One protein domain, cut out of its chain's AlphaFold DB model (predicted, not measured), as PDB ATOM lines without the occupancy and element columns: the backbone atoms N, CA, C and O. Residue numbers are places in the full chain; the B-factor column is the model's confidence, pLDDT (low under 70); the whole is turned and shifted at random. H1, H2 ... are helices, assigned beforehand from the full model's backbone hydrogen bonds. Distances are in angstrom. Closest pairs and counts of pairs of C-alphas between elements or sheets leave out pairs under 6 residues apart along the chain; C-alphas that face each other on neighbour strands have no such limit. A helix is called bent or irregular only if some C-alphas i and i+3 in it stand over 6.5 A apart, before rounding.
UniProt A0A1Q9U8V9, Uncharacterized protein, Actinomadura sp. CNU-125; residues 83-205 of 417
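Overview. This is residues 83 to 205 of the 417 residues of an uncharacterized protein of Actinomadura sp. CNU-125 (UniProt A0A1Q9U8V9). The longest helix, H4, packs side by side with H1 and H5 in a three-helix up-and-down bundle, each helix running against the one before it in the chain. H2 folds back on H1, small H3 lies beyond H2, and residues 134 to 140 of the long link between H2 and H3 stick out as a free loop. The printed part has 123 residues with five named helices, H1 to H5 in chain order, and no named strand; its class is all helix. It is compact, with a radius of gyration of the C-alphas of 15.1 A and spans of 42 by 36 by 27 A.

Arrangement. H4, residues 163 to 180, touches H5, residues 188 to 200, in a helical hairpin; their closest C-alphas, of Leu 170 and Leu 197, are 5.6 A apart, at a shallow tilt of 25 degrees, opposite ways. H1, residues 92 to 108, is the hub, touching three helices. It touches H4 at Ala 106 and Val 166, closest C-alphas 5.7 A apart, opposite ways at a shallow tilt of 10 degrees. It touches H5 at Ala 96 and Leu 190, closest C-alphas 4.7 A apart, the same way at a shallow tilt of 22 degrees. H2, residues 114 to 128, forms a helical hairpin with H1, closest C-alphas Ala 104 and Ala 121, 4.6 A apart. H3, residues 148 to 154, only just touches H2, with 3 pairs of C-alphas within 8 A, through residues 116 to 120 of H2 alone; the closest C-alphas, of Met 120 and Val 150, are 7.5 A apart. Every O i to N i+4 pair is within hydrogen-bond range in H2, H3, H4 and H5, but 9 of 13 in H1.

Along the chain. H4 spans 25.5 A from C-alpha 163 at (178.458, 171.353, 180.063), H1 24.0 A, H2 21.2 A, H5 18.3 A and H3 10.2 A. H1 begins at C-alpha 92, (157.078, 162.166, 170.772), and H5 ends at C-alpha 200, (173.381, 168.956, 183.937). H1 has a kink of 39 degrees near residue 99 and is irregular, only just: C-alphas 97 and 100 are 6.9 A apart.

Size, cuts and confidence. The two C-alphas farthest apart, of Arg 86 and Ala 152, are 42.3 A apart. The printed part has no cut, the link from H2 to H3 is long with 19 residues, and no printed residue is under 70 in pLDDT.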
ATOM      1  N   LEU A  83     164.941 158.339 161.522       93.06
ATOM      2  CA  LEU A  83     163.863 157.466 162.000       93.06
ATOM      3  C   LEU A  83     162.545 158.232 162.211       93.06
ATOM      4  O   LEU A  83     161.475 157.679 161.956       93.06
ATOM      5  N   VAL A  84     162.608 159.497 162.639       92.44
ATOM      6  CA  VAL A  84     161.443 160.391 162.736       92.44
ATOM      7  C   VAL A  84     160.925 160.759 161.343       92.44
ATOM      8  O   VAL A  84     159.737 160.598 161.078       92.44
ATOM      9  N   GLU A  85     161.804 161.173 160.427       90.38
ATOM     10  CA  GLU A  85     161.451 161.525 159.040       90.38
ATOM     11  C   GLU A  85     160.788 160.364 158.286       90.38
ATOM     12  O   GLU A  85     159.834 160.567 157.536       90.38
ATOM     13  N   ARG A  86     161.258 159.129 158.513       89.56
ATOM     14  CA  ARG A  86     160.684 157.907 157.926       89.56
ATOM     15  C   ARG A  86     159.440 157.391 158.662       89.56
ATOM     16  O   ARG A  86     158.862 156.397 158.236       89.56
ATOM     17  N   GLY A  87     159.025 158.028 159.759       90.38
ATOM     18  CA  GLY A  87     157.858 157.624 160.552       90.38
ATOM     19  C   GLY A  87     158.046 156.352 161.392       90.38
ATOM     20  O   GLY A  87     157.070 155.852 161.949       90.38
ATOM     21  N   ILE A  88     159.277 155.842 161.518       91.88
ATOM     22  CA  ILE A  88     159.629 154.688 162.368       91.88
ATOM     23  C   ILE A  88     159.562 155.073 163.852       91.88
ATOM     24  O   ILE A  88     159.183 154.262 164.694       91.88
ATOM     25  N   VAL A  89     159.880 156.331 164.167       93.94
ATOM     26  CA  VAL A  89     159.565 156.972 165.451       93.94
ATOM     27  C   VAL A  89     158.317 157.837 165.228       93.94
ATOM     28  O   VAL A  89     158.438 159.011 164.884       93.94
ATOM     29  N   PRO A  90     157.099 157.279 165.370       92.69
ATOM     30  CA  PRO A  90     155.872 157.931 164.907       92.69
ATOM     31  C   PRO A  90     155.341 159.007 165.860       92.69
ATOM     32  O   PRO A  90     154.360 159.678 165.539       92.69
ATOM     33  N   SER A  91     155.912 159.141 167.059       94.44
ATOM     34  CA  SER A  91     155.407 160.046 168.094       94.44
ATOM     35  C   SER A  91     156.504 160.531 169.034       94.44
ATOM     36  O   SER A  91     157.557 159.897 169.176       94.44
ATOM     37  N   ALA A  92     156.216 161.632 169.729       94.06
ATOM     38  CA  ALA A  92     157.078 162.166 170.772       94.06
ATOM     39  C   ALA A  92     157.220 161.182 171.950       94.06
ATOM     40  O   ALA A  92     158.260 161.157 172.602       94.06
ATOM     41  N   GLU A  93     156.214 160.344 172.210       93.19
ATOM     42  CA  GLU A  93     156.249 159.291 173.227       93.19
ATOM     43  C   GLU A  93     157.252 158.194 172.867       93.19
ATOM     44  O   GLU A  93     158.044 157.782 173.716       93.19
ATOM     45  N   VAL A  94     157.263 157.751 171.603       94.12
ATOM     46  CA  VAL A  94     158.259 156.780 171.121       94.12
ATOM     47  C   VAL A  94     159.651 157.407 171.126       94.12
ATOM     48  O   VAL A  94     160.597 156.769 171.582       94.12
ATOM     49  N   LEU A  95     159.782 158.675 170.717       94.69
ATOM     50  CA  LEU A  95     161.042 159.409 170.847       94.69
ATOM     51  C   LEU A  95     161.521 159.402 172.305       94.69
ATOM     52  O   LEU A  95     162.671 159.063 172.573       94.69
ATOM     53  N   ALA A  96     160.636 159.704 173.257       92.81
ATOM     54  CA  ALA A  96     160.966 159.755 174.677       92.81
ATOM     55  C   ALA A  96     161.478 158.419 175.239       92.81
ATOM     56  O   ALA A  96     162.267 158.431 176.181       92.81
ATOM     57  N   ALA A  97     161.077 157.282 174.664       90.81
ATOM     58  CA  ALA A  97     161.599 155.970 175.045       90.81
ATOM     59  C   ALA A  97     163.063 155.762 174.611       90.81
ATOM     60  O   ALA A  97     163.796 155.016 175.260       90.81
ATOM     61  N   LEU A  98     163.509 156.443 173.551       90.25
ATOM     62  CA  LEU A  98     164.875 156.355 173.026       90.25
ATOM     63  C   LEU A  98     165.829 157.346 173.706       90.25
ATOM     64  O   LEU A  98     167.019 157.075 173.842       90.25
ATOM     65  N   VAL A  99     165.329 158.494 174.167       92.44
ATOM     66  CA  VAL A  99     166.153 159.579 174.732       92.44
ATOM     67  C   VAL A  99     167.041 159.177 175.921       92.44
ATOM     68  O   VAL A  99     168.183 159.646 175.957       92.44
ATOM     69  N   PRO A 100     166.627 158.310 176.873       94.00
ATOM     70  CA  PRO A 100     167.457 157.964 178.024       94.00
ATOM     71  C   PRO A 100     168.859 157.466 177.666       94.00
ATOM     72  O   PRO A 100     169.796 157.681 178.436       94.00
ATOM     73  N   GLN A 101     169.040 156.832 176.500       90.69
ATOM     74  CA  GLN A 101     170.357 156.383 176.045       90.69
ATOM     75  C   GLN A 101     171.276 157.556 175.670       90.69
ATOM     76  O   GLN A 101     172.462 157.533 176.008       90.69
ATOM     77  N   LEU A 102     170.715 158.601 175.053       90.62
ATOM     78  CA  LEU A 102     171.415 159.829 174.676       90.62
ATOM     79  C   LEU A 102     171.776 160.637 175.923       90.62
ATOM     80  O   LEU A 102     172.929 161.037 176.084       90.62
ATOM     81  N   THR A 103     170.827 160.802 176.850       93.38
ATOM     82  CA  THR A 103     171.079 161.494 178.119       93.38
ATOM     83  C   THR A 103     172.123 160.760 178.956       93.38
ATOM     84  O   THR A 103     173.042 161.391 179.481       93.38
ATOM     85  N   ALA A 104     172.042 159.429 179.052       93.75
ATOM     86  CA  ALA A 104     173.030 158.618 179.762       93.75
ATOM     87  C   ALA A 104     174.437 158.800 179.177       93.75
ATOM     88  O   ALA A 104     175.385 159.054 179.919       93.75
ATOM     89  N   ALA A 105     174.572 158.704 177.850       91.25
ATOM     90  CA  ALA A 105     175.848 158.899 177.173       91.25
ATOM     91  C   ALA A 105     176.395 160.311 177.427       91.25
ATOM     92  O   ALA A 105     177.504 160.455 177.930       91.25
ATOM     93  N   ALA A 106     175.595 161.351 177.181       91.12
ATOM     94  CA  ALA A 106     176.032 162.738 177.311       91.12
ATOM     95  C   ALA A 106     176.435 163.117 178.743       91.12
ATOM     96  O   ALA A 106     177.426 163.814 178.946       91.12
ATOM     97  N   THR A 107     175.671 162.668 179.742       90.81
ATOM     98  CA  THR A 107     175.897 163.045 181.145       90.81
ATOM     99  C   THR A 107     177.015 162.246 181.811       90.81
ATOM    100  O   THR A 107     177.712 162.785 182.673       90.81
ATOM    101  N   SER A 108     177.213 160.986 181.406       92.94
ATOM    102  CA  SER A 108     178.265 160.117 181.950       92.94
ATOM    103  C   SER A 108     179.671 160.502 181.495       92.94
ATOM    104  O   SER A 108     180.613 160.244 182.233       92.94
ATOM    105  N   GLU A 109     179.839 161.202 180.369       91.19
ATOM    106  CA  GLU A 109     181.152 161.717 179.930       91.19
ATOM    107  C   GLU A 109     181.835 162.625 180.962       91.19
ATOM    108  O   GLU A 109     183.039 162.856 180.902       91.19
ATOM    109  N   ALA A 110     181.080 163.140 181.935       91.69
ATOM    110  CA  ALA A 110     181.628 163.941 183.018       91.69
ATOM    111  C   ALA A 110     182.514 163.133 183.988       91.69
ATOM    112  O   ALA A 110     183.204 163.734 184.809       91.69
ATOM    113  N   TYR A 111     182.504 161.797 183.940       93.06
ATOM    114  CA  TYR A 111     183.381 160.954 184.758       93.06
ATOM    115  C   TYR A 111     184.673 160.641 184.003       93.06
ATOM    116  O   TYR A 111     184.627 160.100 182.908       93.06
ATOM    117  N   ALA A 112     185.842 160.918 184.584       91.94
ATOM    118  CA  ALA A 112     187.115 160.643 183.909       91.94
ATOM    119  C   ALA A 112     187.359 159.134 183.698       91.94
ATOM    120  O   ALA A 112     187.798 158.729 182.622       91.94
ATOM    121  N   ASP A 113     187.014 158.302 184.684       94.50
ATOM    122  CA  ASP A 113     187.183 156.844 184.633       94.50
ATOM    123  C   ASP A 113     186.159 156.181 183.681       94.50
ATOM    124  O   ASP A 113     184.955 156.233 183.956       94.50
ATOM    125  N   PRO A 114     186.597 155.503 182.598       94.88
ATOM    126  CA  PRO A 114     185.708 154.808 181.664       94.88
ATOM    127  C   PRO A 114     184.814 153.735 182.303       94.88
ATOM    128  O   PRO A 114     183.694 153.520 181.838       94.88
ATOM    129  N   ALA A 115     185.277 153.045 183.351       96.06
ATOM    130  CA  ALA A 115     184.465 152.067 184.070       96.06
ATOM    131  C   ALA A 115     183.325 152.759 184.822       96.06
ATOM    132  O   ALA A 115     182.169 152.341 184.707       96.06
ATOM    133  N   LEU A 116     183.624 153.872 185.499       95.06
ATOM    134  CA  LEU A 116     182.613 154.684 186.168       95.06
ATOM    135  C   LEU A 116     181.616 155.284 185.166       95.06
ATOM    136  O   LEU A 116     180.413 155.226 185.419       95.06
ATOM    137  N   ARG A 117     182.071 155.763 183.995       95.19
ATOM    138  CA  ARG A 117     181.169 156.216 182.911       95.19
ATOM    139  C   ARG A 117     180.159 155.135 182.541       95.19
ATOM    140  O   ARG A 117     178.959 155.403 182.519       95.19
ATOM    141  N   ARG A 118     180.630 153.903 182.294       95.88
ATOM    142  CA  ARG A 118     179.766 152.767 181.928       95.88
ATOM    143  C   ARG A 118     178.748 152.450 183.018       95.88
ATOM    144  O   ARG A 118     177.564 152.319 182.713       95.88
ATOM    145  N   VAL A 119     179.185 152.369 184.277       96.12
ATOM    146  CA  VAL A 119     178.299 152.079 185.416       96.12
ATOM    147  C   VAL A 119     177.248 153.176 185.588       96.12
ATOM    148  O   VAL A 119     176.069 152.869 185.768       96.12
ATOM    149  N   MET A 120     177.633 154.447 185.481       96.06
ATOM    150  CA  MET A 120     176.706 155.569 185.638       96.06
ATOM    151  C   MET A 120     175.725 155.683 184.471       96.06
ATOM    152  O   MET A 120     174.536 155.917 184.699       96.06
ATOM    153  N   ALA A 121     176.172 155.429 183.238       95.69
ATOM    154  CA  ALA A 121     175.291 155.353 182.078       95.69
ATOM    155  C   ALA A 121     174.282 154.197 182.200       95.69
ATOM    156  O   ALA A 121     173.090 154.392 181.962       95.69
ATOM    157  N   ALA A 122     174.732 153.007 182.610       95.69
ATOM    158  CA  ALA A 122     173.858 151.853 182.824       95.69
ATOM    159  C   ALA A 122     172.855 152.102 183.963       95.69
ATOM    160  O   ALA A 122     171.662 151.850 183.798       95.69
ATOM    161  N   THR A 123     173.318 152.678 185.078       95.75
ATOM    162  CA  THR A 123     172.472 153.065 186.219       95.75
ATOM    163  C   THR A 123     171.389 154.048 185.787       95.75
ATOM    164  O   THR A 123     170.226 153.869 186.142       95.75
ATOM    165  N   TYR A 124     171.742 155.061 184.987       95.50
ATOM    166  CA  TYR A 124     170.777 156.025 184.466       95.50
ATOM    167  C   TYR A 124     169.676 155.343 183.647       95.50
ATOM    168  O   TYR A 124     168.493 155.535 183.925       95.50
ATOM    169  N   ARG A 125     170.053 154.507 182.669       94.62
ATOM    170  CA  ARG A 125     169.096 153.789 181.808       94.62
ATOM    171  C   ARG A 125     168.190 152.862 182.618       94.62
ATOM    172  O   ARG A 125     166.974 152.909 182.459       94.62
ATOM    173  N   ALA A 126     168.765 152.075 183.528       93.38
ATOM    174  CA  ALA A 126     168.007 151.181 184.400       93.38
ATOM    175  C   ALA A 126     167.001 151.955 185.263       93.38
ATOM    176  O   ALA A 126     165.840 151.568 185.376       93.38
ATOM    177  N   PHE A 127     167.417 153.096 185.818       93.38
ATOM    178  CA  PHE A 127     166.545 153.941 186.623       93.38
ATOM    179  C   PHE A 127     165.402 154.555 185.807       93.38
ATOM    180  O   PHE A 127     164.292 154.676 186.323       93.38
ATOM    181  N   ARG A 128     165.638 154.936 184.546       91.25
ATOM    182  CA  ARG A 128     164.591 155.464 183.654       91.25
ATOM    183  C   ARG A 128     163.578 154.414 183.215       91.25
ATOM    184  O   ARG A 128     162.409 154.751 183.087       91.25
ATOM    185  N   ASN A 129     163.995 153.158 183.106       87.06
ATOM    186  CA  ASN A 129     163.120 152.039 182.750       87.06
ATOM    187  C   ASN A 129     162.330 151.464 183.940       87.06
ATOM    188  O   ASN A 129     161.654 150.443 183.802       87.06
ATOM    189  N   ARG A 130     162.397 152.091 185.124       88.56
ATOM    190  CA  ARG A 130     161.633 151.641 186.292       88.56
ATOM    191  C   ARG A 130     160.157 152.012 186.163       88.56
ATOM    192  O   ARG A 130     159.810 153.085 185.673       88.56
ATOM    193  N   ARG A 131     159.286 151.164 186.707       83.75
ATOM    194  CA  ARG A 131     157.879 151.522 186.916       83.75
ATOM    195  C   ARG A 131     157.789 152.628 187.964       83.75
ATOM    196  O   ARG A 131     158.383 152.511 189.033       83.75
ATOM    197  N   SER A 132     157.058 153.690 187.650       81.69
ATOM    198  CA  SER A 132     156.751 154.769 188.582       81.69
ATOM    199  C   SER A 132     155.398 154.525 189.256       81.69
ATOM    200  O   SER A 132     154.486 153.943 188.674       81.69
ATOM    201  N   LEU A 133     155.270 154.976 190.501       83.38
ATOM    202  CA  LEU A 133     154.000 155.063 191.220       83.38
ATOM    203  C   LEU A 133     153.289 156.394 190.948       83.38
ATOM    204  O   LEU A 133     153.930 157.438 190.808       83.38
ATOM    205  N   LEU A 134     151.958 156.361 190.921       82.69
ATOM    206  CA  LEU A 134     151.158 157.577 190.940       82.69
ATOM    207  C   LEU A 134     151.111 158.110 192.374       82.69
ATOM    208  O   LEU A 134     150.541 157.464 193.250       82.69
ATOM    209  N   LEU A 135     151.712 159.276 192.599       82.31
ATOM    210  CA  LEU A 135     151.660 159.972 193.883       82.31
ATOM    211  C   LEU A 135     150.799 161.232 193.765       82.31
ATOM    212  O   LEU A 135     150.737 161.859 192.706       82.31
ATOM    213  N   THR A 136     150.125 161.595 194.855       80.81
ATOM    214  CA  THR A 136     149.251 162.779 194.937       80.81
ATOM    215  C   THR A 136     149.863 163.822 195.876       80.81
ATOM    216  O   THR A 136     150.974 163.636 196.362       80.81
ATOM    217  N   ASN A 137     149.203 164.963 196.102       78.94
ATOM    218  CA  ASN A 137     149.660 165.992 197.053       78.94
ATOM    219  C   ASN A 137     151.076 166.551 196.812       78.94
ATOM    220  O   ASN A 137     151.721 167.021 197.744       78.94
ATOM    221  N   LEU A 138     151.541 166.559 195.557       76.69
ATOM    222  CA  LEU A 138     152.899 166.986 195.181       76.69
ATOM    223  C   LEU A 138     154.021 166.105 195.770       76.69
ATOM    224  O   LEU A 138     155.178 166.524 195.783       76.69
ATOM    225  N   GLU A 139     153.703 164.893 196.226       82.19
ATOM    226  CA  GLU A 139     154.705 163.925 196.666       82.19
ATOM    227  C   GLU A 139     155.596 163.467 195.499       82.19
ATOM    228  O   GLU A 139     155.190 163.442 194.333       82.19
ATOM    229  N   SER A 140     156.837 163.086 195.809       83.62
ATOM    230  CA  SER A 140     157.800 162.609 194.816       83.62
ATOM    231  C   SER A 140     158.401 161.270 195.210       83.62
ATOM    232  O   SER A 140     158.764 161.059 196.362       83.62
ATOM    233  N   GLN A 141     158.565 160.391 194.223       88.75
ATOM    234  CA  GLN A 141     159.347 159.168 194.377       88.75
ATOM    235  C   GLN A 141     160.841 159.481 194.466       88.75
ATOM    236  O   GLN A 141     161.278 160.561 194.056       88.75
ATOM    237  N   VAL A 142     161.611 158.477 194.898       90.00
ATOM    238  CA  VAL A 142     163.076 158.509 194.873       90.00
ATOM    239  C   VAL A 142     163.590 158.992 193.513       90.00
ATOM    240  O   VAL A 142     163.145 158.539 192.446       90.00
ATOM    241  N   ARG A 143     164.520 159.940 193.562       90.88
ATOM    242  CA  ARG A 143     165.234 160.564 192.452       90.88
ATOM    243  C   ARG A 143     166.592 159.894 192.287       90.88
ATOM    244  O   ARG A 143     167.149 159.318 193.214       90.88
ATOM    245  N   LEU A 144     167.158 159.990 191.086       91.38
ATOM    246  CA  LEU A 144     168.405 159.293 190.759       91.38
ATOM    247  C   LEU A 144     169.556 159.698 191.693       91.38
ATOM    248  O   LEU A 144     170.315 158.850 192.147       91.38
ATOM    249  N   HIS A 145     169.658 160.992 192.001       90.19
ATOM    250  CA  HIS A 145     170.697 161.529 192.878       90.19
ATOM    251  C   HIS A 145     170.516 161.139 194.350       90.19
ATOM    252  O   HIS A 145     171.389 161.437 195.152       90.19
ATOM    253  N   GLU A 146     169.404 160.506 194.729       93.12
ATOM    254  CA  GLU A 146     169.186 160.013 196.092       93.12
ATOM    255  C   GLU A 146     169.752 158.598 196.281       93.12
ATOM    256  O   GLU A 146     169.956 158.169 197.416       93.12
ATOM    257  N   LEU A 147     170.071 157.888 195.190       94.50
ATOM    258  CA  LEU A 147     170.660 156.552 195.259       94.50
ATOM    259  C   LEU A 147     172.064 156.616 195.890       94.50
ATOM    260  O   LEU A 147     172.898 157.400 195.421       94.50
ATOM    261  N   PRO A 148     172.381 155.780 196.900       94.94
ATOM    262  CA  PRO A 148     173.645 155.874 197.635       94.94
ATOM    263  C   PRO A 148     174.896 155.811 196.748       94.94
ATOM    264  O   PRO A 148     175.815 156.613 196.914       94.94
ATOM    265  N   TRP A 149     174.919 154.909 195.763       93.88
ATOM    266  CA  TRP A 149     176.056 154.770 194.847       93.88
ATOM    267  C   TRP A 149     176.156 155.923 193.843       93.88
ATOM    268  O   TRP A 149     177.263 156.306 193.475       93.88
ATOM    269  N   VAL A 150     175.030 156.531 193.446       95.12
ATOM    270  CA  VAL A 150     175.035 157.739 192.606       95.12
ATOM    271  C   VAL A 150     175.617 158.908 193.393       95.12
ATOM    272  O   VAL A 150     176.520 159.576 192.900       95.12
ATOM    273  N   ARG A 151     175.180 159.112 194.644       94.12
ATOM    274  CA  ARG A 151     175.740 160.144 195.536       94.12
ATOM    275  C   ARG A 151     177.245 159.980 195.721       94.12
ATOM    276  O   ARG A 151     177.976 160.963 195.657       94.12
ATOM    277  N   ALA A 152     177.705 158.747 195.920       94.50
ATOM    278  CA  ALA A 152     179.127 158.446 196.026       94.50
ATOM    279  C   ALA A 152     179.881 158.731 194.716       94.50
ATOM    280  O   ALA A 152     181.002 159.233 194.764       94.50
ATOM    281  N   ALA A 153     179.275 158.456 193.557       94.06
ATOM    282  CA  ALA A 153     179.875 158.713 192.253       94.06
ATOM    283  C   ALA A 153     179.968 160.209 191.909       94.06
ATOM    284  O   ALA A 153     180.948 160.614 191.289       94.06
ATOM    285  N   GLU A 154     179.007 161.050 192.320       90.56
ATOM    286  CA  GLU A 154     178.979 162.491 191.990       90.56
ATOM    287  C   GLU A 154     180.271 163.235 192.374       90.56
ATOM    288  O   GLU A 154     180.676 164.148 191.658       90.56
ATOM    289  N   ARG A 155     180.985 162.814 193.430       91.00
ATOM    290  CA  ARG A 155     182.274 163.422 193.830       91.00
ATOM    291  C   ARG A 155     183.390 163.266 192.786       91.00
ATOM    292  O   ARG A 155     184.381 163.981 192.840       91.00
ATOM    293  N   HIS A 156     183.238 162.323 191.858       91.25
ATOM    294  CA  HIS A 156     184.183 162.044 190.773       91.25
ATOM    295  C   HIS A 156     183.762 162.695 189.444       91.25
ATOM    296  O   HIS A 156     184.328 162.392 188.393       91.25
ATOM    297  N   ARG A 157     182.732 163.550 189.465       88.94
ATOM    298  CA  ARG A 157     182.189 164.207 188.278       88.94
ATOM    299  C   ARG A 157     182.921 165.524 187.996       88.94
ATOM    300  O   ARG A 157     182.900 166.441 188.811       88.94
ATOM    301  N   HIS A 158     183.455 165.679 186.788       86.94
ATOM    302  CA  HIS A 158     184.044 166.920 186.278       86.94
ATOM    303  C   HIS A 158     183.071 167.621 185.319       86.94
ATOM    304  O   HIS A 158     183.160 167.515 184.096       86.94
ATOM    305  N   ALA A 159     182.097 168.334 185.892       73.31
ATOM    306  CA  ALA A 159     180.985 168.920 185.140       73.31
ATOM    307  C   ALA A 159     181.424 169.943 184.077       73.31
ATOM    308  O   ALA A 159     180.913 169.913 182.959       73.31
ATOM    309  N   GLY A 160     182.389 170.811 184.405       77.00
ATOM    310  CA  GLY A 160     182.761 171.960 183.569       77.00
ATOM    311  C   GLY A 160     183.147 171.596 182.132       77.00
ATOM    312  O   GLY A 160     182.735 172.281 181.202       77.00
ATOM    313  N   ALA A 161     183.851 170.477 181.937       72.88
ATOM    314  CA  ALA A 161     184.310 170.038 180.617       72.88
ATOM    315  C   ALA A 161     183.183 169.503 179.710       72.88
ATOM    316  O   ALA A 161     183.345 169.448 178.495       72.88
ATOM    317  N   THR A 162     182.038 169.105 180.275       83.81
ATOM    318  CA  THR A 162     180.946 168.452 179.525       83.81
ATOM    319  C   THR A 162     179.694 169.307 179.379       83.81
ATOM    320  O   THR A 162     178.835 168.982 178.559       83.81
ATOM    321  N   THR A 163     179.603 170.433 180.090       89.06
ATOM    322  CA  THR A 163     178.458 171.353 180.063       89.06
ATOM    323  C   THR A 163     178.035 171.743 178.645       89.06
ATOM    324  O   THR A 163     176.856 171.635 178.310       89.06
ATOM    325  N   ALA A 164     178.982 172.149 177.790       90.19
ATOM    326  CA  ALA A 164     178.686 172.565 176.416       90.19
ATOM    327  C   ALA A 164     178.132 171.412 175.562       90.19
ATOM    328  O   ALA A 164     177.172 171.597 174.817       90.19
ATOM    329  N   ARG A 165     178.680 170.200 175.722       90.25
ATOM    330  CA  ARG A 165     178.196 168.995 175.034       90.25
ATOM    331  C   ARG A 165     176.781 168.631 175.480       90.25
ATOM    332  O   ARG A 165     175.927 168.387 174.636       90.25
ATOM    333  N   VAL A 166     176.517 168.630 176.789       94.12
ATOM    334  CA  VAL A 166     175.180 168.350 177.341       94.12
ATOM    335  C   VAL A 166     174.168 169.390 176.860       94.12
ATOM    336  O   VAL A 166     173.062 169.024 176.470       94.12
ATOM    337  N   ARG A 167     174.558 170.670 176.809       95.00
ATOM    338  CA  ARG A 167     173.728 171.738 176.235       95.00
ATOM    339  C   ARG A 167     173.456 171.519 174.745       95.00
ATOM    340  O   ARG A 167     172.333 171.721 174.303       95.00
ATOM    341  N   GLY A 168     174.452 171.060 173.986       95.06
ATOM    342  CA  GLY A 168     174.278 170.676 172.583       95.06
ATOM    343  C   GLY A 168     173.248 169.558 172.406       95.06
ATOM    344  O   GLY A 168     172.365 169.680 171.565       95.06
ATOM    345  N   VAL A 169     173.300 168.521 173.246       95.38
ATOM    346  CA  VAL A 169     172.321 167.417 173.231       95.38
ATOM    347  C   VAL A 169     170.923 167.895 173.630       95.38
ATOM    348  O   VAL A 169     169.948 167.506 172.996       95.38
ATOM    349  N   LEU A 170     170.812 168.769 174.638       97.50
ATOM    350  CA  LEU A 170     169.543 169.399 175.020       97.50
ATOM    351  C   LEU A 170     168.910 170.148 173.844       97.50
ATOM    352  O   LEU A 170     167.732 169.945 173.556       97.50
ATOM    353  N   ARG A 171     169.700 170.984 173.162       97.12
ATOM    354  CA  ARG A 171     169.249 171.772 172.013       97.12
ATOM    355  C   ARG A 171     168.825 170.881 170.845       97.12
ATOM    356  O   ARG A 171     167.718 171.038 170.350       97.12
ATOM    357  N   GLN A 172     169.646 169.898 170.476       94.88
ATOM    358  CA  GLN A 172     169.320 168.941 169.411       94.88
ATOM    359  C   GLN A 172     168.033 168.165 169.708       94.88
ATOM    360  O   GLN A 172     167.223 167.940 168.815       94.88
ATOM    361  N   LEU A 173     167.821 167.767 170.966       95.81
ATOM    362  CA  LEU A 173     166.602 167.072 171.360       95.81
ATOM    363  C   LEU A 173     165.371 167.987 171.308       95.81
ATOM    364  O   LEU A 173     164.303 167.546 170.885       95.81
ATOM    365  N   ALA A 174     165.516 169.247 171.722       96.81
ATOM    366  CA  ALA A 174     164.463 170.248 171.602       96.81
ATOM    367  C   ALA A 174     164.088 170.484 170.130       96.81
ATOM    368  O   ALA A 174     162.914 170.406 169.777       96.81
ATOM    369  N   GLU A 175     165.081 170.687 169.262       96.19
ATOM    370  CA  GLU A 175     164.905 170.845 167.815       96.19
ATOM    371  C   GLU A 175     164.223 169.620 167.191       96.19
ATOM    372  O   GLU A 175     163.255 169.773 166.449       96.19
ATOM    373  N   LEU A 176     164.660 168.407 167.544       95.12
ATOM    374  CA  LEU A 176     164.065 167.158 167.066       95.12
ATOM    375  C   LEU A 176     162.595 167.018 167.484       95.12
ATOM    376  O   LEU A 176     161.759 166.622 166.672       95.12
ATOM    377  N   ALA A 177     162.264 167.360 168.732       95.56
ATOM    378  CA  ALA A 177     160.891 167.308 169.227       95.56
ATOM    379  C   ALA A 177     159.982 168.308 168.493       95.56
ATOM    380  O   ALA A 177     158.886 167.940 168.068       95.56
ATOM    381  N   LEU A 178     160.453 169.546 168.298       96.06
ATOM    382  CA  LEU A 178     159.713 170.594 167.592       96.06
ATOM    383  C   LEU A 178     159.517 170.265 166.108       96.06
ATOM    384  O   LEU A 178     158.414 170.406 165.586       96.06
ATOM    385  N   GLN A 179     160.569 169.805 165.428       94.88
ATOM    386  CA  GLN A 179     160.525 169.524 163.992       94.88
ATOM    387  C   GLN A 179     159.698 168.279 163.674       94.88
ATOM    388  O   GLN A 179     158.888 168.315 162.741       94.88
ATOM    389  N   GLY A 180     159.883 167.211 164.457       95.00
ATOM    390  CA  GLY A 180     159.199 165.934 164.268       95.00
ATOM    391  C   GLY A 180     157.727 165.968 164.667       95.00
ATOM    392  O   GLY A 180     156.892 165.356 164.001       95.00
ATOM    393  N   PHE A 181     157.383 166.709 165.729       96.19
ATOM    394  CA  PHE A 181     156.049 166.656 166.337       96.19
ATOM    395  C   PHE A 181     155.452 168.042 166.664       96.19
ATOM    396  O   PHE A 181     154.948 168.241 167.769       96.19
ATOM    397  N   PRO A 182     155.393 168.992 165.707       95.88
ATOM    398  CA  PRO A 182     154.978 170.383 165.955       95.88
ATOM    399  C   PRO A 182     153.502 170.560 166.342       95.88
ATOM    400  O   PRO A 182     153.054 171.665 166.612       95.88
ATOM    401  N   GLY A 183     152.688 169.506 166.283       95.62
ATOM    402  CA  GLY A 183     151.283 169.547 166.696       95.62
ATOM    403  C   GLY A 183     151.005 168.776 167.985       95.62
ATOM    404  O   GLY A 183     149.836 168.597 168.319       95.62
ATOM    405  N   THR A 184     152.038 168.277 168.667       94.25
ATOM    406  CA  THR A 184     151.905 167.313 169.767       94.25
ATOM    407  C   THR A 184     152.512 167.879 171.038       94.25
ATOM    408  O   THR A 184     153.612 168.428 171.028       94.25
ATOM    409  N   ILE A 185     151.781 167.792 172.146       93.00
ATOM    410  CA  ILE A 185     152.284 168.227 173.450       93.00
ATOM    411  C   ILE A 185     153.516 167.396 173.843       93.00
ATOM    412  O   ILE A 185     153.591 166.214 173.520       93.00
ATOM    413  N   LEU A 186     154.499 168.001 174.517       95.06
ATOM    414  CA  LEU A 186     155.683 167.260 174.951       95.06
ATOM    415  C   LEU A 186     155.286 166.248 176.035       95.06
ATOM    416  O   LEU A 186     154.777 166.656 177.079       95.06
ATOM    417  N   PRO A 187     155.540 164.945 175.847       95.12
ATOM    418  CA  PRO A 187     155.145 163.952 176.829       95.12
ATOM    419  C   PRO A 187     156.031 164.039 178.077       95.12
ATOM    420  O   PRO A 187     157.231 164.327 178.005       95.12
ATOM    421  N   ASN A 188     155.458 163.728 179.243       94.56
ATOM    422  CA  ASN A 188     156.152 163.804 180.535       94.56
ATOM    423  C   ASN A 188     157.509 163.064 180.587       94.56
ATOM    424  O   ASN A 188     158.448 163.616 181.168       94.56
ATOM    425  N   PRO A 189     157.680 161.870 179.976       93.56
ATOM    426  CA  PRO A 189     158.991 161.227 179.886       93.56
ATOM    427  C   PRO A 189     160.037 162.072 179.144       93.56
ATOM    428  O   PRO A 189     161.166 162.183 179.617       93.56
ATOM    429  N   LEU A 190     159.661 162.737 178.046       95.75
ATOM    430  CA  LEU A 190     160.563 163.623 177.304       95.75
ATOM    431  C   LEU A 190     160.926 164.860 178.133       95.75
ATOM    432  O   LEU A 190     162.096 165.224 178.227       95.75
ATOM    433  N   ILE A 191     159.938 165.462 178.803       96.56
ATOM    434  CA  ILE A 191     160.147 166.594 179.718       96.56
ATOM    435  C   ILE A 191     161.144 166.233 180.830       96.56
ATOM    436  O   ILE A 191     162.004 167.042 181.185       96.56
ATOM    437  N   ALA A 192     161.067 165.019 181.380       94.12
ATOM    438  CA  ALA A 192     161.975 164.567 182.431       94.12
ATOM    439  C   ALA A 192     163.436 164.458 181.953       94.12
ATOM    440  O   ALA A 192     164.361 164.751 182.722       94.12
ATOM    441  N   GLU A 193     163.649 164.056 180.699       95.88
ATOM    442  CA  GLU A 193     164.973 164.007 180.075       95.88
ATOM    443  C   GLU A 193     165.499 165.411 179.752       95.88
ATOM    444  O   GLU A 193     166.623 165.737 180.137       95.88
ATOM    445  N   LEU A 194     164.669 166.277 179.159       97.25
ATOM    446  CA  LEU A 194     165.004 167.685 178.905       97.25
ATOM    447  C   LEU A 194     165.412 168.405 180.196       97.25
ATOM    448  O   LEU A 194     166.439 169.078 180.233       97.25
ATOM    449  N   ARG A 195     164.664 168.199 181.286       96.12
ATOM    450  CA  ARG A 195     165.002 168.732 182.613       96.12
ATOM    451  C   ARG A 195     166.368 168.258 183.087       96.12
ATOM    452  O   ARG A 195     167.160 169.056 183.569       96.12
ATOM    453  N   THR A 196     166.660 166.973 182.922       94.69
ATOM    454  CA  THR A 196     167.943 166.407 183.356       94.69
ATOM    455  C   THR A 196     169.102 166.994 182.564       94.69
ATOM    456  O   THR A 196     170.125 167.351 183.141       94.69
ATOM    457  N   LEU A 197     168.953 167.124 181.248       96.25
ATOM    458  CA  LEU A 197     169.958 167.751 180.399       96.25
ATOM    459  C   LEU A 197     170.131 169.242 180.743       96.25
ATOM    460  O   LEU A 197     171.265 169.705 180.856       96.25
ATOM    461  N   ALA A 198     169.039 169.975 180.993       96.19
ATOM    462  CA  ALA A 198     169.081 171.370 181.435       96.19
ATOM    463  C   ALA A 198     169.859 171.521 182.751       96.19
ATOM    464  O   ALA A 198     170.881 172.210 182.765       96.19
ATOM    465  N   GLU A 199     169.478 170.775 183.793       93.25
ATOM    466  CA  GLU A 199     170.163 170.754 185.092       93.25
ATOM    467  C   GLU A 199     171.656 170.419 184.939       93.25
ATOM    468  O   GLU A 199     172.527 171.104 185.480       93.25
ATOM    469  N   ARG A 200     171.990 169.390 184.147       92.25
ATOM    470  CA  ARG A 200     173.381 168.956 183.937       92.25
ATOM    471  C   ARG A 200     174.200 169.921 183.083       92.25
ATOM    472  O   ARG A 200     175.428 169.875 183.173       92.25
ATOM    473  N   SER A 201     173.543 170.785 182.310       93.00
ATOM    474  CA  SER A 201     174.150 171.880 181.541       93.00
ATOM    475  C   SER A 201     174.160 173.229 182.280       93.00
ATOM    476  O   SER A 201     174.557 174.246 181.698       93.00
ATOM    477  N   GLY A 202     173.724 173.251 183.546       91.50
ATOM    478  CA  GLY A 202     173.662 174.455 184.377       91.50
ATOM    479  C   GLY A 202     172.598 175.466 183.942       91.50
ATOM    480  O   GLY A 202     172.693 176.630 184.319       91.50
ATOM    481  N   LEU A 203     171.623 175.053 183.128       94.19
ATOM    482  CA  LEU A 203     170.499 175.897 182.739       94.19
ATOM    483  C   LEU A 203     169.356 175.746 183.742       94.19
ATOM    484  O   LEU A 203     168.927 174.637 184.062       94.19
ATOM    485  N   ASP A 204     168.836 176.879 184.194       93.81
ATOM    486  CA  ASP A 204     167.686 176.952 185.086       93.81
ATOM    487  C   ASP A 204     166.392 177.055 184.267       93.81
ATOM    488  O   ASP A 204     165.896 178.143 183.972       93.81
ATOM    489  N   VAL A 205     165.888 175.890 183.844       96.75
ATOM    490  CA  VAL A 205     164.692 175.766 182.999       96.75
ATOM    491  C   VAL A 205     163.565 175.068 183.773       96.75
ATOM    492  O   VAL A 205     163.643 173.860 184.022       96.75
TER     493      VAL A 205